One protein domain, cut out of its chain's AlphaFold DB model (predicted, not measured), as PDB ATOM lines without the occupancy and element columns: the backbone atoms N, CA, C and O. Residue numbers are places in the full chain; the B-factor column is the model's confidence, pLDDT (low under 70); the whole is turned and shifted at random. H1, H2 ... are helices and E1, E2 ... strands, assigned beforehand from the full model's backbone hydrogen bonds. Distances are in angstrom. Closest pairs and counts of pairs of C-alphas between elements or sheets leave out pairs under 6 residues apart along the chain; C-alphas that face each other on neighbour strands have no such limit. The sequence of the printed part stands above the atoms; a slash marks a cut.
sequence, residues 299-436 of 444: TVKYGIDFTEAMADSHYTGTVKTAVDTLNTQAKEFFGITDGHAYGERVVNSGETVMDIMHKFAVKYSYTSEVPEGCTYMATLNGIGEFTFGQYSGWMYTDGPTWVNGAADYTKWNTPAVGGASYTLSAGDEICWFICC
ATOM      1  N   THR A 299     -17.539 -51.206 -17.608       74.00
ATOM      2  CA  THR A 299     -18.082 -49.951 -18.134       74.00
ATOM      3  C   THR A 299     -18.866 -50.197 -19.417       74.00
ATOM      4  O   THR A 299     -18.432 -50.960 -20.280       74.00
ATOM      5  N   VAL A 300     -19.984 -49.493 -19.545       82.94
ATOM      6  CA  VAL A 300     -20.782 -49.345 -20.768       82.94
ATOM      7  C   VAL A 300     -20.968 -47.858 -21.059       82.94
ATOM      8  O   VAL A 300     -20.791 -47.027 -20.164       82.94
ATOM      9  N   LYS A 301     -21.350 -47.497 -22.281       86.88
ATOM     10  CA  LYS A 301     -21.979 -46.200 -22.545       86.88
ATOM     11  C   LYS A 301     -23.484 -46.387 -22.530       86.88
ATOM     12  O   LYS A 301     -23.999 -47.342 -23.100       86.88
ATOM     13  N   TYR A 302     -24.174 -45.500 -21.833       92.12
ATOM     14  CA  TYR A 302     -25.600 -45.618 -21.606       92.12
ATOM     15  C   TYR A 302     -26.275 -44.253 -21.568       92.12
ATOM     16  O   TYR A 302     -25.719 -43.300 -21.014       92.12
ATOM     17  N   GLY A 303     -27.486 -44.157 -22.107       92.94
ATOM     18  CA  GLY A 303     -28.236 -42.910 -22.055       92.94
ATOM     19  C   GLY A 303     -29.663 -42.968 -22.560       92.94
ATOM     20  O   GLY A 303     -30.177 -44.032 -22.906       92.94
ATOM     21  N   ILE A 304     -30.268 -41.784 -22.621       94.50
ATOM     22  CA  ILE A 304     -31.580 -41.534 -23.217       94.50
ATOM     23  C   ILE A 304     -31.463 -40.352 -24.184       94.50
ATOM     24  O   ILE A 304     -30.926 -39.302 -23.825       94.50
ATOM     25  N   ASP A 305     -31.965 -40.507 -25.402       91.81
ATOM     26  CA  ASP A 305     -31.978 -39.471 -26.428       91.81
ATOM     27  C   ASP A 305     -33.414 -39.065 -26.786       91.81
ATOM     28  O   ASP A 305     -34.310 -39.898 -26.921       91.81
ATOM     29  N   PHE A 306     -33.628 -37.756 -26.932       91.88
ATOM     30  CA  PHE A 306     -34.932 -37.149 -27.217       91.88
ATOM     31  C   PHE A 306     -34.963 -36.404 -28.559       91.88
ATOM     32  O   PHE A 306     -35.905 -35.664 -28.823       91.88
ATOM     33  N   THR A 307     -33.946 -36.567 -29.409       90.44
ATOM     34  CA  THR A 307     -33.813 -35.832 -30.677       90.44
ATOM     35  C   THR A 307     -35.006 -36.085 -31.596       90.44
ATOM     36  O   THR A 307     -35.543 -35.131 -32.155       90.44
ATOM     37  N   GLU A 308     -35.440 -37.343 -31.741       91.12
ATOM     38  CA  GLU A 308     -36.611 -37.695 -32.559       91.12
ATOM     39  C   GLU A 308     -37.883 -37.056 -31.986       91.12
ATOM     40  O   GLU A 308     -38.579 -36.327 -32.689       91.12
ATOM     41  N   ALA A 309     -38.107 -37.225 -30.679       92.12
ATOM     42  CA  ALA A 309     -39.235 -36.647 -29.955       92.12
ATOM     43  C   ALA A 309     -39.341 -35.133 -30.156       92.12
ATOM     44  O   ALA A 309     -40.407 -34.623 -30.470       92.12
ATOM     45  N   MET A 310     -38.229 -34.412 -29.997       92.75
ATOM     46  CA  MET A 310     -38.176 -32.950 -30.085       92.75
ATOM     47  C   MET A 310     -38.349 -32.415 -31.512       92.75
ATOM     48  O   MET A 310     -38.636 -31.229 -31.680       92.75
ATOM     49  N   ALA A 311     -38.156 -33.259 -32.526       90.69
ATOM     50  CA  ALA A 311     -38.358 -32.909 -33.928       90.69
ATOM     51  C   ALA A 311     -39.800 -33.164 -34.411       90.69
ATOM     52  O   ALA A 311     -40.175 -32.673 -35.477       90.69
ATOM     53  N   ASP A 312     -40.600 -33.920 -33.655       92.75
ATOM     54  CA  ASP A 312     -41.956 -34.306 -34.040       92.75
ATOM     55  C   ASP A 312     -42.994 -33.201 -33.773       92.75
ATOM     56  O   ASP A 312     -42.873 -32.385 -32.859       92.75
ATOM     57  N   SER A 313     -44.073 -33.186 -34.556       94.69
ATOM     58  CA  SER A 313     -45.133 -32.178 -34.420       94.69
ATOM     59  C   SER A 313     -45.985 -32.315 -33.146       94.69
ATOM     60  O   SER A 313     -46.584 -31.329 -32.714       94.69
ATOM     61  N   HIS A 314     -46.005 -33.490 -32.505       94.50
ATOM     62  CA  HIS A 314     -46.672 -33.716 -31.217       94.50
ATOM     63  C   HIS A 314     -45.865 -33.187 -30.020       94.50
ATOM     64  O   HIS A 314     -46.390 -33.153 -28.905       94.50
ATOM     65  N   TYR A 315     -44.622 -32.731 -30.224       95.44
ATOM     66  CA  TYR A 315     -43.793 -32.099 -29.196       95.44
ATOM     67  C   TYR A 315     -44.301 -30.699 -28.824       95.44
ATOM     68  O   TYR A 315     -43.727 -29.655 -29.135       95.44
ATOM     69  N   THR A 316     -45.436 -30.672 -28.140       93.81
ATOM     70  CA  THR A 316     -46.130 -29.458 -27.723       93.81
ATOM     71  C   THR A 316     -46.870 -29.691 -26.405       93.81
ATOM     72  O   THR A 316     -47.016 -30.824 -25.948       93.81
ATOM     73  N   GLY A 317     -47.317 -28.615 -25.755       96.31
ATOM     74  CA  GLY A 317     -48.126 -28.682 -24.534       96.31
ATOM     75  C   GLY A 317     -47.532 -29.575 -23.436       96.31
ATOM     76  O   GLY A 317     -46.371 -29.433 -23.057       96.31
ATOM     77  N   THR A 318     -48.344 -30.498 -22.916       96.25
ATOM     78  CA  THR A 318     -47.955 -31.424 -21.839       96.25
ATOM     79  C   THR A 318     -46.892 -32.431 -22.271       96.25
ATOM     80  O   THR A 318     -46.024 -32.761 -21.464       96.25
ATOM     81  N   VAL A 319     -46.904 -32.863 -23.539       95.88
ATOM     82  CA  VAL A 319     -45.891 -33.772 -24.106       95.88
ATOM     83  C   VAL A 319     -44.518 -33.111 -24.078       95.88
ATOM     84  O   VAL A 319     -43.555 -33.703 -23.593       95.88
ATOM     85  N   LYS A 320     -44.443 -31.847 -24.511       95.75
ATOM     86  CA  LYS A 320     -43.208 -31.057 -24.450       95.75
ATOM     87  C   LYS A 320     -42.660 -30.971 -23.028       95.75
ATOM     88  O   LYS A 320     -41.490 -31.270 -22.806       95.75
ATOM     89  N   THR A 321     -43.505 -30.607 -22.064       96.56
ATOM     90  CA  THR A 321     -43.102 -30.496 -20.654       96.56
ATOM     91  C   THR A 321     -42.534 -31.810 -20.115       96.56
ATOM     92  O   THR A 321     -41.512 -31.805 -19.426       96.56
ATOM     93  N   ALA A 322     -43.170 -32.939 -20.430       96.12
ATOM     94  CA  ALA A 322     -42.727 -34.241 -19.950       96.12
ATOM     95  C   ALA A 322     -41.405 -34.692 -20.598       96.12
ATOM     96  O   ALA A 322     -40.524 -35.179 -19.885       96.12
ATOM     97  N   VAL A 323     -41.217 -34.454 -21.902       95.44
ATOM     98  CA  VAL A 323     -39.947 -34.715 -22.607       95.44
ATOM     99  C   VAL A 323     -38.813 -33.827 -22.086       95.44
ATOM    100  O   VAL A 323     -37.730 -34.333 -21.807       95.44
ATOM    101  N   ASP A 324     -39.043 -32.524 -21.894       93.75
ATOM    102  CA  ASP A 324     -38.031 -31.605 -21.347       93.75
ATOM    103  C   ASP A 324     -37.597 -31.998 -19.928       93.75
ATOM    104  O   ASP A 324     -36.409 -31.936 -19.583       93.75
ATOM    105  N   THR A 325     -38.564 -32.430 -19.114       95.75
ATOM    106  CA  THR A 325     -38.318 -32.923 -17.754       95.75
ATOM    107  C   THR A 325     -37.427 -34.157 -17.792       95.75
ATOM    108  O   THR A 325     -36.382 -34.170 -17.141       95.75
ATOM    109  N   LEU A 326     -37.781 -35.153 -18.609       95.69
ATOM    110  CA  LEU A 326     -36.983 -36.366 -18.753       95.69
ATOM    111  C   LEU A 326     -35.590 -36.084 -19.312       95.69
ATOM    112  O   LEU A 326     -34.622 -36.639 -18.807       95.69
ATOM    113  N   ASN A 327     -35.457 -35.199 -20.302       90.06
ATOM    114  CA  ASN A 327     -34.155 -34.824 -20.846       90.06
ATOM    115  C   ASN A 327     -33.259 -34.194 -19.769       90.06
ATOM    116  O   ASN A 327     -32.082 -34.526 -19.659       90.06
ATOM    117  N   THR A 328     -33.822 -33.320 -18.933       86.88
ATOM    118  CA  THR A 328     -33.099 -32.690 -17.818       86.88
ATOM    119  C   THR A 328     -32.683 -33.715 -16.761       86.88
ATOM    120  O   THR A 328     -31.530 -33.740 -16.338       86.88
ATOM    121  N   GLN A 329     -33.598 -34.598 -16.365       90.00
ATOM    122  CA  GLN A 329     -33.326 -35.652 -15.386       90.00
ATOM    123  C   GLN A 329     -32.322 -36.679 -15.911       90.00
ATOM    124  O   GLN A 329     -31.433 -37.102 -15.180       90.00
ATOM    125  N   ALA A 330     -32.422 -37.072 -17.182       86.88
ATOM    126  CA  ALA A 330     -31.478 -37.983 -17.813       86.88
ATOM    127  C   ALA A 330     -30.079 -37.358 -17.809       86.88
ATOM    128  O   ALA A 330     -29.127 -37.987 -17.352       86.88
ATOM    129  N   LYS A 331     -29.954 -36.092 -18.220       81.69
ATOM    130  CA  LYS A 331     -28.693 -35.343 -18.143       81.69
ATOM    131  C   LYS A 331     -28.094 -35.378 -16.742       81.69
ATOM    132  O   LYS A 331     -26.945 -35.776 -16.576       81.69
ATOM    133  N   GLU A 332     -28.888 -35.072 -15.723       83.12
ATOM    134  CA  GLU A 332     -28.444 -35.123 -14.330       83.12
ATOM    135  C   GLU A 332     -28.037 -36.547 -13.892       83.12
ATOM    136  O   GLU A 332     -26.987 -36.737 -13.279       83.12
ATOM    137  N   PHE A 333     -28.825 -37.571 -14.229       81.50
ATOM    138  CA  PHE A 333     -28.553 -38.970 -13.877       81.50
ATOM    139  C   PHE A 333     -27.274 -39.515 -14.501       81.50
ATOM    140  O   PHE A 333     -26.513 -40.241 -13.852       81.50
ATOM    141  N   PHE A 334     -27.056 -39.189 -15.773       78.50
ATOM    142  CA  PHE A 334     -25.883 -39.598 -16.537       78.50
ATOM    143  C   PHE A 334     -24.698 -38.637 -16.341       78.50
ATOM    144  O   PHE A 334     -23.638 -38.870 -16.910       78.50
ATOM    145  N   GLY A 335     -24.837 -37.606 -15.495       73.19
ATOM    146  CA  GLY A 335     -23.761 -36.669 -15.163       73.19
ATOM    147  C   GLY A 335     -23.340 -35.768 -16.329       73.19
ATOM    148  O   GLY A 335     -22.188 -35.337 -16.381       73.19
ATOM    149  N   ILE A 336     -24.251 -35.506 -17.266       71.75
ATOM    150  CA  ILE A 336     -24.033 -34.703 -18.469       71.75
ATOM    151  C   ILE A 336     -24.630 -33.310 -18.273       71.75
ATOM    152  O   ILE A 336     -25.815 -33.173 -17.989       71.75
ATOM    153  N   THR A 337     -23.832 -32.261 -18.460       51.62
ATOM    154  CA  THR A 337     -24.318 -30.871 -18.410       51.62
ATOM    155  C   THR A 337     -24.743 -30.350 -19.781       51.62
ATOM    156  O   THR A 337     -25.738 -29.638 -19.875       51.62
ATOM    157  N   ASP A 338     -24.055 -30.768 -20.847       50.53
ATOM    158  CA  ASP A 338     -24.251 -30.283 -22.216       50.53
ATOM    159  C   ASP A 338     -24.272 -31.448 -23.217       50.53
ATOM    160  O   ASP A 338     -23.505 -32.399 -23.086       50.53
ATOM    161  N   GLY A 339     -25.137 -31.372 -24.235       69.19
ATOM    162  CA  GLY A 339     -25.311 -32.433 -25.239       69.19
ATOM    163  C   GLY A 339     -26.423 -33.435 -24.908       69.19
ATOM    164  O   GLY A 339     -27.397 -33.085 -24.236       69.19
ATOM    165  N   HIS A 340     -26.307 -34.657 -25.432       77.75
ATOM    166  CA  HIS A 340     -27.263 -35.754 -25.226       77.75
ATOM    167  C   HIS A 340     -27.069 -36.388 -23.851       77.75
ATOM    168  O   HIS A 340     -25.943 -36.458 -23.365       77.75
ATOM    169  N   ALA A 341     -28.136 -36.891 -23.231       83.31
ATOM    170  CA  ALA A 341     -28.052 -37.581 -21.946       83.31
ATOM    171  C   ALA A 341     -27.485 -39.007 -22.104       83.31
ATOM    172  O   ALA A 341     -28.155 -39.984 -21.785       83.31
ATOM    173  N   TYR A 342     -26.267 -39.117 -22.636       85.25
ATOM    174  CA  TYR A 342     -25.573 -40.352 -22.987       85.25
ATOM    175  C   TYR A 342     -24.106 -40.268 -22.568       85.25
ATOM    176  O   TYR A 342     -23.401 -39.325 -22.930       85.25
ATOM    177  N   GLY A 343     -23.642 -41.246 -21.791       78.88
ATOM    178  CA  GLY A 343     -22.300 -41.219 -21.213       78.88
ATOM    179  C   GLY A 343     -21.868 -42.546 -20.603       78.88
ATOM    180  O   GLY A 343     -22.597 -43.532 -20.620       78.88
ATOM    181  N   GLU A 344     -20.650 -42.582 -20.073       77.81
ATOM    182  CA  GLU A 344     -20.078 -43.786 -19.463       77.81
ATOM    183  C   GLU A 344     -20.749 -44.124 -18.123       77.81
ATOM    184  O   GLU A 344     -20.990 -43.246 -17.291       77.81
ATOM    185  N   ARG A 345     -20.997 -45.415 -17.879       74.06
ATOM    186  CA  ARG A 345     -21.483 -45.946 -16.601       74.06
ATOM    187  C   ARG A 345     -20.769 -47.231 -16.224       74.06
ATOM    188  O   ARG A 345     -20.561 -48.096 -17.067       74.06
ATOM    189  N   VAL A 346     -20.470 -47.379 -14.935       77.56
ATOM    190  CA  VAL A 346     -20.040 -48.655 -14.352       77.56
ATOM    191  C   VAL A 346     -21.278 -49.467 -13.982       77.56
ATOM    192  O   VAL A 346     -22.188 -48.949 -13.328       77.56
ATOM    193  N   VAL A 347     -21.306 -50.723 -14.408       78.81
ATOM    194  CA  VAL A 347     -22.418 -51.661 -14.227       78.81
ATOM    195  C   VAL A 347     -21.905 -52.967 -13.641       78.81
ATOM    196  O   VAL A 347     -20.736 -53.323 -13.820       78.81
ATOM    197  N   ASN A 348     -22.771 -53.686 -12.935       79.50
ATOM    198  CA  ASN A 348     -22.432 -54.999 -12.401       79.50
ATOM    199  C   ASN A 348     -22.610 -56.083 -13.467       79.50
ATOM    200  O   ASN A 348     -23.500 -56.023 -14.310       79.50
ATOM    201  N   SER A 349     -21.783 -57.121 -13.414       71.31
ATOM    202  CA  SER A 349     -21.949 -58.295 -14.262       71.31
ATOM    203  C   SER A 349     -23.273 -58.976 -13.966       71.31
ATOM    204  O   SER A 349     -23.615 -59.222 -12.811       71.31
ATOM    205  N   GLY A 350     -24.006 -59.272 -15.036       69.06
ATOM    206  CA  GLY A 350     -25.368 -59.781 -14.959       69.06
ATOM    207  C   GLY A 350     -26.434 -58.690 -15.040       69.06
ATOM    208  O   GLY A 350     -27.577 -59.042 -15.306       69.06
ATOM    209  N   GLU A 351     -26.082 -57.407 -14.887       83.06
ATOM    210  CA  GLU A 351     -27.035 -56.323 -15.144       83.06
ATOM    211  C   GLU A 351     -27.406 -56.278 -16.620       83.06
ATOM    212  O   GLU A 351     -26.599 -56.525 -17.519       83.06
ATOM    213  N   THR A 352     -28.668 -55.971 -16.846       83.44
ATOM    214  CA  THR A 352     -29.301 -55.885 -18.148       83.44
ATOM    215  C   THR A 352     -29.480 -54.432 -18.550       83.44
ATOM    216  O   THR A 352     -29.330 -53.515 -17.736       83.44
ATOM    217  N   VAL A 353     -29.837 -54.208 -19.812       85.94
ATOM    218  CA  VAL A 353     -30.247 -52.886 -20.287       85.94
ATOM    219  C   VAL A 353     -31.356 -52.330 -19.378       85.94
ATOM    220  O   VAL A 353     -31.238 -51.219 -18.866       85.94
ATOM    221  N   MET A 354     -32.396 -53.109 -19.066       87.00
ATOM    222  CA  MET A 354     -33.485 -52.592 -18.231       87.00
ATOM    223  C   MET A 354     -33.045 -52.222 -16.809       87.00
ATOM    224  O   MET A 354     -33.551 -51.244 -16.267       87.00
ATOM    225  N   ASP A 355     -32.079 -52.920 -16.211       88.00
ATOM    226  CA  ASP A 355     -31.660 -52.638 -14.830       88.00
ATOM    227  C   ASP A 355     -31.132 -51.206 -14.656       88.00
ATOM    228  O   ASP A 355     -31.339 -50.572 -13.618       88.00
ATOM    229  N   ILE A 356     -30.498 -50.643 -15.688       92.12
ATOM    230  CA  ILE A 356     -30.052 -49.244 -15.663       92.12
ATOM    231  C   ILE A 356     -31.240 -48.287 -15.773       92.12
ATOM    232  O   ILE A 356     -31.291 -47.291 -15.045       92.12
ATOM    233  N   MET A 357     -32.209 -48.587 -16.641       93.38
ATOM    234  CA  MET A 357     -33.428 -47.783 -16.765       93.38
ATOM    235  C   MET A 357     -34.271 -47.836 -15.483       93.38
ATOM    236  O   MET A 357     -34.792 -46.817 -15.036       93.38
ATOM    237  N   HIS A 358     -34.330 -48.990 -14.820       89.56
ATOM    238  CA  HIS A 358     -34.983 -49.139 -13.528       89.56
ATOM    239  C   HIS A 358     -34.316 -48.264 -12.456       89.56
ATOM    240  O   HIS A 358     -35.006 -47.556 -11.727       89.56
ATOM    241  N   LYS A 359     -32.977 -48.208 -12.397       90.12
ATOM    242  CA  LYS A 359     -32.258 -47.289 -11.487       90.12
ATOM    243  C   LYS A 359     -32.581 -45.816 -11.761       90.12
ATOM    244  O   LYS A 359     -32.719 -45.042 -10.813       90.12
ATOM    245  N   PHE A 360     -32.713 -45.428 -13.032       91.75
ATOM    246  CA  PHE A 360     -33.178 -44.088 -13.410       91.75
ATOM    247  C   PHE A 360     -34.599 -43.834 -12.888       91.75
ATOM    248  O   PHE A 360     -34.841 -42.835 -12.208       91.75
ATOM    249  N   ALA A 361     -35.515 -44.775 -13.126       92.19
ATOM    250  CA  ALA A 361     -36.895 -44.685 -12.673       92.19
ATOM    251  C   ALA A 361     -37.011 -44.605 -11.145       92.19
ATOM    252  O   ALA A 361     -37.762 -43.777 -10.638       92.19
ATOM    253  N   VAL A 362     -36.223 -45.379 -10.397       85.44
ATOM    254  CA  VAL A 362     -36.168 -45.298  -8.931       85.44
ATOM    255  C   VAL A 362     -35.721 -43.909  -8.472       85.44
ATOM    256  O   VAL A 362     -36.354 -43.340  -7.583       85.44
ATOM    257  N   LYS A 363     -34.680 -43.323  -9.088       88.69
ATOM    258  CA  LYS A 363     -34.186 -41.987  -8.702       88.69
ATOM    259  C   LYS A 363     -35.253 -40.901  -8.877       88.69
ATOM    260  O   LYS A 363     -35.369 -40.029  -8.018       88.69
ATOM    261  N   TYR A 364     -36.026 -40.953  -9.960       91.75
ATOM    262  CA  TYR A 364     -37.018 -39.923 -10.300       91.75
ATOM    263  C   TYR A 364     -38.471 -40.331 -10.028       91.75
ATOM    264  O   TYR A 364     -39.392 -39.646 -10.460       91.75
ATOM    265  N   SER A 365     -38.683 -41.391  -9.241       92.44
ATOM    266  CA  SER A 365     -40.010 -41.859  -8.808       92.44
ATOM    267  C   SER A 365     -40.942 -42.336  -9.938       92.44
ATOM    268  O   SER A 365     -42.158 -42.209  -9.831       92.44
ATOM    269  N   TYR A 366     -40.386 -42.952 -10.986       93.00
ATOM    270  CA  TYR A 366     -41.114 -43.604 -12.089       93.00
ATOM    271  C   TYR A 366     -41.204 -45.134 -11.951       93.00
ATOM    272  O   TYR A 366     -41.492 -45.836 -12.917       93.00
ATOM    273  N   THR A 367     -40.949 -45.690 -10.765       84.38
ATOM    274  CA  THR A 367     -40.854 -47.146 -10.535       84.38
ATOM    275  C   THR A 367     -42.097 -47.933 -10.971       84.38
ATOM    276  O   THR A 367     -41.979 -49.087 -11.365       84.38
ATOM    277  N   SER A 368     -43.295 -47.336 -10.929       86.50
ATOM    278  CA  SER A 368     -44.522 -47.985 -11.420       86.50
ATOM    279  C   SER A 368     -44.568 -48.135 -12.943       86.50
ATOM    280  O   SER A 368     -45.257 -49.018 -13.439       86.50
ATOM    281  N   GLU A 369     -43.858 -47.274 -13.673       88.19
ATOM    282  CA  GLU A 369     -43.761 -47.294 -15.138       88.19
ATOM    283  C   GLU A 369     -42.591 -48.171 -15.616       88.19
ATOM    284  O   GLU A 369     -42.669 -48.797 -16.672       88.19
ATOM    285  N   VAL A 370     -41.543 -48.294 -14.789       88.62
ATOM    286  CA  VAL A 370     -40.399 -49.191 -15.017       88.62
ATOM    287  C   VAL A 370     -40.172 -50.103 -13.803       88.62
ATOM    288  O   VAL A 370     -39.268 -49.850 -13.000       88.62
ATOM    289  N   PRO A 371     -40.984 -51.159 -13.617       78.06
ATOM    290  CA  PRO A 371     -40.778 -52.125 -12.541       78.06
ATOM    291  C   PRO A 371     -39.469 -52.910 -12.694       78.06
ATOM    292  O   PRO A 371     -38.941 -53.056 -13.796       78.06
ATOM    293  N   GLU A 372     -38.966 -53.465 -11.590       79.69
ATOM    294  CA  GLU A 372     -37.793 -54.344 -11.618       79.69
ATOM    295  C   GLU A 372     -38.045 -55.543 -12.551       79.69
ATOM    296  O   GLU A 372     -39.102 -56.179 -12.497       79.69
ATOM    297  N   GLY A 373     -37.088 -55.829 -13.438       70.00
ATOM    298  CA  GLY A 373     -37.176 -56.934 -14.395       70.00
ATOM    299  C   GLY A 373     -38.204 -56.757 -15.521       70.00
ATOM    300  O   GLY A 373     -38.506 -57.736 -16.207       70.00
ATOM    301  N   CYS A 374     -38.765 -55.559 -15.742       76.94
ATOM    302  CA  CYS A 374     -39.717 -55.362 -16.834       76.94
ATOM    303  C   CYS A 374     -39.045 -55.517 -18.214       76.94
ATOM    304  O   CYS A 374     -37.992 -54.963 -18.503       76.94
ATOM    305  N   THR A 375     -39.646 -56.289 -19.117       70.38
ATOM    306  CA  THR A 375     -39.038 -56.524 -20.441       70.38
ATOM    307  C   THR A 375     -39.217 -55.337 -21.390       70.38
ATOM    308  O   THR A 375     -38.393 -55.130 -22.283       70.38
ATOM    309  N   TYR A 376     -40.289 -54.568 -21.195       74.44
ATOM    310  CA  TYR A 376     -40.707 -53.459 -22.043       74.44
ATOM    311  C   TYR A 376     -41.174 -52.282 -21.184       74.44
ATOM    312  O   TYR A 376     -41.929 -52.467 -20.228       74.44
ATOM    313  N   MET A 377     -40.731 -51.079 -21.548       84.25
ATOM    314  CA  MET A 377     -41.115 -49.825 -20.909       84.25
ATOM    315  C   MET A 377     -42.261 -49.195 -21.703       84.25
ATOM    316  O   MET A 377     -42.038 -48.576 -22.738       84.25
ATOM    317  N   ALA A 378     -43.500 -49.379 -21.244       79.69
ATOM    318  CA  ALA A 378     -44.673 -48.869 -21.958       79.69
ATOM    319  C   ALA A 378     -44.776 -47.341 -21.893       79.69
ATOM    320  O   ALA A 378     -45.111 -46.697 -22.888       79.69
ATOM    321  N   THR A 379     -44.462 -46.774 -20.729       87.19
ATOM    322  CA  THR A 379     -44.426 -45.333 -20.498       87.19
ATOM    323  C   THR A 379     -43.214 -44.955 -19.652       87.19
ATOM    324  O   THR A 379     -42.634 -45.795 -18.967       87.19
ATOM    325  N   LEU A 380     -42.828 -43.684 -19.719       93.12
ATOM    326  CA  LEU A 380     -41.897 -43.043 -18.805       93.12
ATOM    327  C   LEU A 380     -42.315 -41.576 -18.665       93.12
ATOM    328  O   LEU A 380     -42.415 -40.868 -19.670       93.12
ATOM    329  N   ASN A 381     -42.590 -41.122 -17.439       93.81
ATOM    330  CA  ASN A 381     -43.165 -39.798 -17.167       93.81
ATOM    331  C   ASN A 381     -44.454 -39.544 -17.976       93.81
ATOM    332  O   ASN A 381     -44.676 -38.449 -18.497       93.81
ATOM    333  N   GLY A 382     -45.270 -40.590 -18.150       89.75
ATOM    334  CA  GLY A 382     -46.505 -40.545 -18.939       89.75
ATOM    335  C   GLY A 382     -46.319 -40.438 -20.460       89.75
ATOM    336  O   GLY A 382     -47.316 -40.401 -21.176       89.75
ATOM    337  N   ILE A 383     -45.080 -40.410 -20.965       92.50
ATOM    338  CA  ILE A 383     -44.760 -40.484 -22.397       92.50
ATOM    339  C   ILE A 383     -44.584 -41.947 -22.776       92.50
ATOM    340  O   ILE A 383     -43.825 -42.657 -22.127       92.50
ATOM    341  N   GLY A 384     -45.237 -42.406 -23.835       86.44
ATOM    342  CA  GLY A 384     -45.163 -43.803 -24.242       86.44
ATOM    343  C   GLY A 384     -45.865 -44.086 -25.557       86.44
ATOM    344  O   GLY A 384     -45.916 -43.230 -26.445       86.44
ATOM    345  N   GLU A 385     -46.421 -45.290 -25.667       81.25
ATOM    346  CA  GLU A 385     -47.182 -45.711 -26.843       81.25
ATOM    347  C   GLU A 385     -48.271 -44.684 -27.195       81.25
ATOM    348  O   GLU A 385     -48.950 -44.145 -26.318       81.25
ATOM    349  N   PHE A 386     -48.406 -44.376 -28.484       84.62
ATOM    350  CA  PHE A 386     -49.378 -43.418 -29.032       84.62
ATOM    351  C   PHE A 386     -49.137 -41.932 -28.733       84.62
ATOM    352  O   PHE A 386     -49.849 -41.090 -29.282       84.62
ATOM    353  N   THR A 387     -48.120 -41.577 -27.942       90.56
ATOM    354  CA  THR A 387     -47.866 -40.172 -27.573       90.56
ATOM    355  C   THR A 387     -47.483 -39.304 -28.774       90.56
ATOM    356  O   THR A 387     -47.889 -38.146 -28.853       90.56
ATOM    357  N   PHE A 388     -46.753 -39.878 -29.734       89.88
ATOM    358  CA  PHE A 388     -46.329 -39.215 -30.974       89.88
ATOM    359  C   PHE A 388     -47.049 -39.783 -32.210       89.88
ATOM    360  O   PHE A 388     -46.574 -39.671 -33.335       89.88
ATOM    361  N   GLY A 389     -48.208 -40.418 -32.001       86.94
ATOM    362  CA  GLY A 389     -48.997 -41.066 -33.048       86.94
ATOM    363  C   GLY A 389     -48.946 -42.594 -32.998       86.94
ATOM    364  O   GLY A 389     -48.275 -43.195 -32.159       86.94
ATOM    365  N   GLN A 390     -49.684 -43.243 -33.905       86.88
ATOM    366  CA  GLN A 390     -50.008 -44.678 -33.825       86.88
ATOM    367  C   GLN A 390     -48.819 -45.652 -33.919       86.88
ATOM    368  O   GLN A 390     -48.986 -46.842 -33.676       86.88
ATOM    369  N   TYR A 391     -47.638 -45.152 -34.278       84.31
ATOM    370  CA  TYR A 391     -46.405 -45.923 -34.437       84.31
ATOM    371  C   TYR A 391     -45.304 -45.450 -33.482       84.31
ATOM    372  O   TYR A 391     -44.129 -45.555 -33.815       84.31
ATOM    373  N   SER A 392     -45.680 -44.887 -32.333       87.25
ATOM    374  CA  SER A 392     -44.732 -44.372 -31.344       87.25
ATOM    375  C   SER A 392     -44.594 -45.277 -30.124       87.25
ATOM    376  O   SER A 392     -45.505 -46.040 -29.798       87.25
ATOM    377  N   GLY A 393     -43.460 -45.166 -29.436       85.69
ATOM    378  CA  GLY A 393     -43.192 -45.804 -28.147       85.69
ATOM    379  C   GLY A 393     -41.696 -46.018 -27.900       85.69
ATOM    380  O   GLY A 393     -40.848 -45.572 -28.675       85.69
ATOM    381  N   TRP A 394     -41.363 -46.602 -26.750       90.75
ATOM    382  CA  TRP A 394     -39.985 -46.643 -26.264       90.75
ATOM    383  C   TRP A 394     -39.180 -47.782 -26.875       90.75
ATOM    384  O   TRP A 394     -39.617 -48.931 -26.927       90.75
ATOM    385  N   MET A 395     -37.958 -47.447 -27.269       86.44
ATOM    386  CA  MET A 395     -36.997 -48.352 -27.883       86.44
ATOM    387  C   MET A 395     -35.615 -48.146 -27.287       86.44
ATOM    388  O   MET A 395     -35.343 -47.121 -26.658       86.44
ATOM    389  N   TYR A 396     -34.721 -49.097 -27.544       89.12
ATOM    390  CA  TYR A 396     -33.298 -48.896 -27.336       89.12
ATOM    391  C   TYR A 396     -32.489 -49.428 -28.515       89.12
ATOM    392  O   TYR A 396     -32.915 -50.343 -29.215       89.12
ATOM    393  N   THR A 397     -31.310 -48.851 -28.712       87.12
ATOM    394  CA  THR A 397     -30.308 -49.300 -29.680       87.12
ATOM    395  C   THR A 397     -29.018 -49.679 -28.965       87.12
ATOM    396  O   THR A 397     -28.734 -49.124 -27.902       87.12
ATOM    397  N   ASP A 398     -28.245 -50.598 -29.545       81.00
ATOM    398  CA  ASP A 398     -26.926 -51.037 -29.070       81.00
ATOM    399  C   ASP A 398     -25.749 -50.531 -29.934       81.00
ATOM    400  O   ASP A 398     -24.628 -51.039 -29.868       81.00
ATOM    401  N   GLY A 399     -26.001 -49.499 -30.741       84.12
ATOM    402  CA  GLY A 399     -24.983 -48.815 -31.535       84.12
ATOM    403  C   GLY A 399     -25.423 -47.409 -31.939       84.12
ATOM    404  O   GLY A 399     -25.523 -47.123 -33.138       84.12
ATOM    405  N   PRO A 400     -25.731 -46.524 -30.975       87.56
ATOM    406  CA  PRO A 400     -26.224 -45.197 -31.281       87.56
ATOM    407  C   PRO A 400     -25.147 -44.363 -31.982       87.56
ATOM    408  O   PRO A 400     -23.958 -44.405 -31.670       87.56
ATOM    409  N   THR A 401     -25.581 -43.565 -32.950       82.25
ATOM    410  CA  THR A 401     -24.719 -42.679 -33.735       82.25
ATOM    411  C   THR A 401     -25.288 -41.269 -33.781       82.25
ATOM    412  O   THR A 401     -26.496 -41.068 -33.907       82.25
ATOM    413  N   TRP A 402     -24.399 -40.279 -33.714       83.50
ATOM    414  CA  TRP A 402     -24.753 -38.867 -33.816       83.50
ATOM    415  C   TRP A 402     -23.974 -38.218 -34.951       83.50
ATOM    416  O   TRP A 402     -22.761 -38.398 -35.082       83.50
ATOM    417  N   VAL A 403     -24.670 -37.427 -35.761       76.06
ATOM    418  CA  VAL A 403     -24.088 -36.679 -36.874       76.06
ATOM    419  C   VAL A 403     -24.361 -35.203 -36.629       76.06
ATOM    420  O   VAL A 403     -25.505 -34.776 -36.532       76.06
ATOM    421  N   ASN A 404     -23.293 -34.410 -36.514       71.12
ATOM    422  CA  ASN A 404     -23.370 -32.974 -36.217       71.12
ATOM    423  C   ASN A 404     -24.151 -32.637 -34.926       71.12
ATOM    424  O   ASN A 404     -24.848 -31.629 -34.878       71.12
ATOM    425  N   GLY A 405     -24.041 -33.475 -33.887       69.19
ATOM    426  CA  GLY A 405     -24.694 -33.232 -32.594       69.19
ATOM    427  C   GLY A 405     -26.205 -33.492 -32.578       69.19
ATOM    428  O   GLY A 405     -26.881 -33.021 -31.673       69.19
ATOM    429  N   ALA A 406     -26.730 -34.209 -33.573       74.50
ATOM    430  CA  ALA A 406     -28.085 -34.748 -33.577       74.50
ATOM    431  C   ALA A 406     -28.024 -36.269 -33.742       74.50
ATOM    432  O   ALA A 406     -27.153 -36.776 -34.457       74.50
ATOM    433  N   ALA A 407     -28.929 -36.991 -33.080       82.06
ATOM    434  CA  ALA A 407     -29.053 -38.431 -33.257       82.06
ATOM    435  C   ALA A 407     -29.367 -38.752 -34.722       82.06
ATOM    436  O   ALA A 407     -30.320 -38.217 -35.290       82.06
ATOM    437  N   ASP A 408     -28.592 -39.650 -35.325       85.88
ATOM    438  CA  ASP A 408     -28.906 -40.231 -36.633       85.88
ATOM    439  C   ASP A 408     -29.849 -41.423 -36.436       85.88
ATOM    440  O   ASP A 408     -29.543 -42.563 -36.789       85.88
ATOM    441  N   TYR A 409     -30.984 -41.153 -35.781       83.06
ATOM    442  CA  TYR A 409     -31.893 -42.170 -35.253       83.06
ATOM    443  C   TYR A 409     -32.444 -43.090 -36.353       83.06
ATOM    444  O   TYR A 409     -32.663 -44.264 -36.113       83.06
ATOM    445  N   THR A 410     -32.522 -42.625 -37.603       83.38
ATOM    446  CA  THR A 410     -32.905 -43.456 -38.763       83.38
ATOM    447  C   THR A 410     -31.931 -44.601 -39.083       83.38
ATOM    448  O   THR A 410     -32.236 -45.463 -39.905       83.38
ATOM    449  N   LYS A 411     -30.746 -44.627 -38.463       84.12
ATOM    450  CA  LYS A 411     -29.766 -45.721 -38.567       84.12
ATOM    451  C   LYS A 411     -29.658 -46.552 -37.295       84.12
ATOM    452  O   LYS A 411     -28.851 -47.480 -37.253       84.12
ATOM    453  N   TRP A 412     -30.404 -46.203 -36.253       83.62
ATOM    454  CA  TRP A 412     -30.310 -46.868 -34.965       83.62
ATOM    455  C   TRP A 412     -31.046 -48.193 -35.043       83.62
ATOM    456  O   TRP A 412     -32.270 -48.253 -35.085       83.62
ATOM    457  N   ASN A 413     -30.271 -49.271 -35.103       75.69
ATOM    458  CA  ASN A 413     -30.836 -50.605 -35.085       75.69
ATOM    459  C   ASN A 413     -31.416 -50.898 -33.706       75.69
ATOM    460  O   ASN A 413     -30.748 -50.661 -32.698       75.69
ATOM    461  N   THR A 414     -32.629 -51.439 -33.666       71.38
ATOM    462  CA  THR A 414     -33.222 -51.910 -32.411       71.38
ATOM    463  C   THR A 414     -33.016 -53.412 -32.295       71.38
ATOM    464  O   THR A 414     -33.544 -54.148 -33.133       71.38
ATOM    465  N   PRO A 415     -32.293 -53.890 -31.268       68.31
ATOM    466  CA  PRO A 415     -32.122 -55.317 -31.049       68.31
ATOM    467  C   PRO A 415     -33.468 -56.019 -30.855       68.31
ATOM    468  O   PRO A 415     -34.305 -55.569 -30.071       68.31
ATOM    469  N   ALA A 416     -33.654 -57.185 -31.480       66.31
ATOM    470  CA  ALA A 416     -34.807 -58.065 -31.253       66.31
ATOM    471  C   ALA A 416     -34.775 -58.786 -29.880       66.31
ATOM    472  O   ALA A 416     -35.133 -59.959 -29.754       66.31
ATOM    473  N   VAL A 417     -34.316 -58.097 -28.834       67.88
ATOM    474  CA  VAL A 417     -34.167 -58.599 -27.467       67.88
ATOM    475  C   VAL A 417     -34.824 -57.592 -26.528       67.88
ATOM    476  O   VAL A 417     -34.583 -56.394 -26.620       67.88
ATOM    477  N   GLY A 418     -35.672 -58.048 -25.610       67.75
ATOM    478  CA  GLY A 418     -36.254 -57.158 -24.603       67.75
ATOM    479  C   GLY A 418     -35.197 -56.637 -23.625       67.75
ATOM    480  O   GLY A 418     -34.227 -57.339 -23.340       67.75
ATOM    481  N   GLY A 419     -35.392 -55.438 -23.068       70.69
ATOM    482  CA  GLY A 419     -34.375 -54.776 -22.239       70.69
ATOM    483  C   GLY A 419     -33.932 -55.597 -21.019       70.69
ATOM    484  O   GLY A 419     -32.759 -55.575 -20.666       70.69
ATOM    485  N   ALA A 420     -34.839 -56.374 -20.413       71.44
ATOM    486  CA  ALA A 420     -34.526 -57.271 -19.292       71.44
ATOM    487  C   ALA A 420     -33.826 -58.581 -19.703       71.44
ATOM    488  O   ALA A 420     -33.362 -59.329 -18.848       71.44
ATOM    489  N   SER A 421     -33.758 -58.888 -20.998       64.75
ATOM    490  CA  SER A 421     -33.086 -60.085 -21.525       64.75
ATOM    491  C   SER A 421     -31.731 -59.766 -22.159       64.75
ATOM    492  O   SER A 421     -30.958 -60.682 -22.438       64.75
ATOM    493  N   TYR A 422     -31.433 -58.487 -22.395       75.88
ATOM    494  CA  TYR A 422     -30.142 -58.037 -22.902       75.88
ATOM    495  C   TYR A 422     -29.191 -57.828 -21.722       75.88
ATOM    496  O   TYR A 422     -29.154 -56.750 -21.129       75.88
ATOM    497  N   THR A 423     -28.443 -58.869 -21.351       80.25
ATOM    498  CA  THR A 423     -27.359 -58.756 -20.364       80.25
ATOM    499  C   THR A 423     -26.215 -57.937 -20.942       80.25
ATOM    500  O   THR A 423     -25.684 -58.274 -21.997       80.25
ATOM    501  N   LEU A 424     -25.823 -56.889 -20.226       80.06
ATOM    502  CA  LEU A 424     -24.756 -55.998 -20.646       80.06
ATOM    503  C   LEU A 424     -23.405 -56.717 -20.640       80.06
ATOM    504  O   LEU A 424     -23.148 -57.640 -19.858       80.06
ATOM    505  N   SER A 425     -22.523 -56.245 -21.503       74.44
ATOM    506  CA  SER A 425     -21.134 -56.647 -21.641       74.44
ATOM    507  C   SER A 425     -20.218 -55.425 -21.667       74.44
ATOM    508  O   SER A 425     -20.631 -54.287 -21.883       74.44
ATOM    509  N   ALA A 426     -18.936 -55.654 -21.383       75.31
ATOM    510  CA  ALA A 426     -17.952 -54.581 -21.344       75.31
ATOM    511  C   ALA A 426     -17.839 -53.890 -22.710       75.31
ATOM    512  O   ALA A 426     -17.525 -54.541 -23.705       75.31
ATOM    513  N   GLY A 427     -18.020 -52.568 -22.720       73.25
ATOM    514  CA  GLY A 427     -17.942 -51.752 -23.928       73.25
ATOM    515  C   GLY A 427     -19.253 -51.598 -24.697       73.25
ATOM    516  O   GLY A 427     -19.231 -50.929 -25.725       73.25
ATOM    517  N   ASP A 428     -20.366 -52.158 -24.212       81.75
ATOM    518  CA  ASP A 428     -21.676 -51.951 -24.838       81.75
ATOM    519  C   ASP A 428     -22.030 -50.460 -24.914       81.75
ATOM    520  O   ASP A 428     -21.694 -49.668 -24.025       81.75
ATOM    521  N   GLU A 429     -22.734 -50.088 -25.979       89.38
ATOM    522  CA  GLU A 429     -23.140 -48.719 -26.287       89.38
ATOM    523  C   GLU A 429     -24.661 -48.658 -26.429       89.38
ATOM    524  O   GLU A 429     -25.196 -48.934 -27.494       89.38
ATOM    525  N   ILE A 430     -25.375 -48.322 -25.353       92.88
ATOM    526  CA  ILE A 430     -26.834 -48.452 -25.288       92.88
ATOM    527  C   ILE A 430     -27.529 -47.096 -25.174       92.88
ATOM    528  O   ILE A 430     -27.301 -46.345 -24.227       92.88
ATOM    529  N   CYS A 431     -28.455 -46.787 -26.075       92.62
ATOM    530  CA  CYS A 431     -29.269 -45.577 -25.961       92.62
ATOM    531  C   CYS A 431     -30.755 -45.898 -26.052       92.62
ATOM    532  O   CYS A 431     -31.194 -46.510 -27.023       92.62
ATOM    533  N   TRP A 432     -31.523 -45.466 -25.051       94.75
ATOM    534  CA  TRP A 432     -32.981 -45.452 -25.119       94.75
ATOM    535  C   TRP A 432     -33.474 -44.211 -25.843       94.75
ATOM    536  O   TRP A 432     -32.893 -43.138 -25.720       94.75
ATOM    537  N   PHE A 433     -34.586 -44.333 -26.544       92.31
ATOM    538  CA  PHE A 433     -35.248 -43.214 -27.195       92.31
ATOM    539  C   PHE A 433     -36.744 -43.487 -27.287       92.31
ATOM    540  O   PHE A 433     -37.183 -44.639 -27.337       92.31
ATOM    541  N   ILE A 434     -37.536 -42.417 -27.295       89.62
ATOM    542  CA  ILE A 434     -38.938 -42.514 -27.684       89.62
ATOM    543  C   ILE A 434     -38.998 -42.372 -29.204       89.62
ATOM    544  O   ILE A 434     -38.690 -41.320 -29.762       89.62
ATOM    545  N   CYS A 435     -39.356 -43.462 -29.868       86.94
ATOM    546  CA  CYS A 435     -39.596 -43.485 -31.296       86.94
ATOM    547  C   CYS A 435     -40.936 -42.809 -31.595       86.94
ATOM    548  O   CYS A 435     -41.935 -43.081 -30.923       86.94
ATOM    549  N   CYS A 436     -40.979 -41.945 -32.607       88.50
ATOM    550  CA  CYS A 436     -42.205 -41.312 -33.091       88.50
ATOM    551  C   CYS A 436     -42.847 -42.124 -34.225       88.50
ATOM    552  O   CYS A 436     -44.068 -42.093 -34.390       88.50
TER     553      CYS A 436
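This is residues 299 to 436 of the 444 residues of an uncharacterized protein of Oscillibacter sp (UniProt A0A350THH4). A strongly twisted sheet of four strands forms a slab, with H2 and H3 over one face and the loop around residues 402 to 409 over the other. H1 sits beyond the end of E1. The printed part has 138 residues, with elements in the order E1 H1 H2 E2 H3 E3 E4; the sheet, E2 E1 E4 E3, is mixed. Its class is mixed, helices and strands, with under half of the residues in named elements. It is compact and rounded, with a radius of gyration of the C-alphas of 13.8 A and spans of 40 by 35 by 30 A.

E1, residues 299 to 305, begins at C-alpha 299 (-18.082, -49.951, -18.134). E2 is residues 341 to 348, 20.6 A long, and bends by 61 degrees at residue 344. E3 is residues 393 to 397; E4, residues 429 to 435, ends at C-alpha 435 (-39.596, -43.485, -31.296). H1 is residues 307 to 311, H2 residues 317 to 333, 24.5 A long, and H3 residues 353 to 364, 17.7 A long.

E1 and E4 are parallel, with N 305 and O 432 2.8 A apart. E2 and E1 are antiparallel, with N 302 and O 343 2.8 A apart. E3 and E4 form a hairpin, with N 435 and O 393 2.8 A apart. These N and O pairs are within hydrogen-bond range. H2 and H3 are on the same face, making two layers, helices on one face of a sheet. H2 lies over E2 at a height over the sheet of 7.9 A. H3 stands up from the sheet over E1, at a height of 9.7 A. H2 and H3 only just touch, with 3 pairs of C-alphas within 8 A, closest at Phe 333 and Phe 360, 6.9 A, about perpendicular at 75 degrees. H1 only grazes the sheet. E2, H3 and E3 form a split strand-helix-strand unit, two strands running the same way with others between them, its crossover right-handed. Every O i to N i+4 pair is within range in H1 and H2, and 7 of 8 in H3.

The C-alphas farthest apart, those of Gly 317 and Ser 349, are 40.8 A apart. The printed part has no cut. The links H3 to E3 and E3 to E4 are long. Mean pLDDT of the printed part is 84.1; residues 337 to 339, 350, 405, 415 to 418 and 421 are under 70.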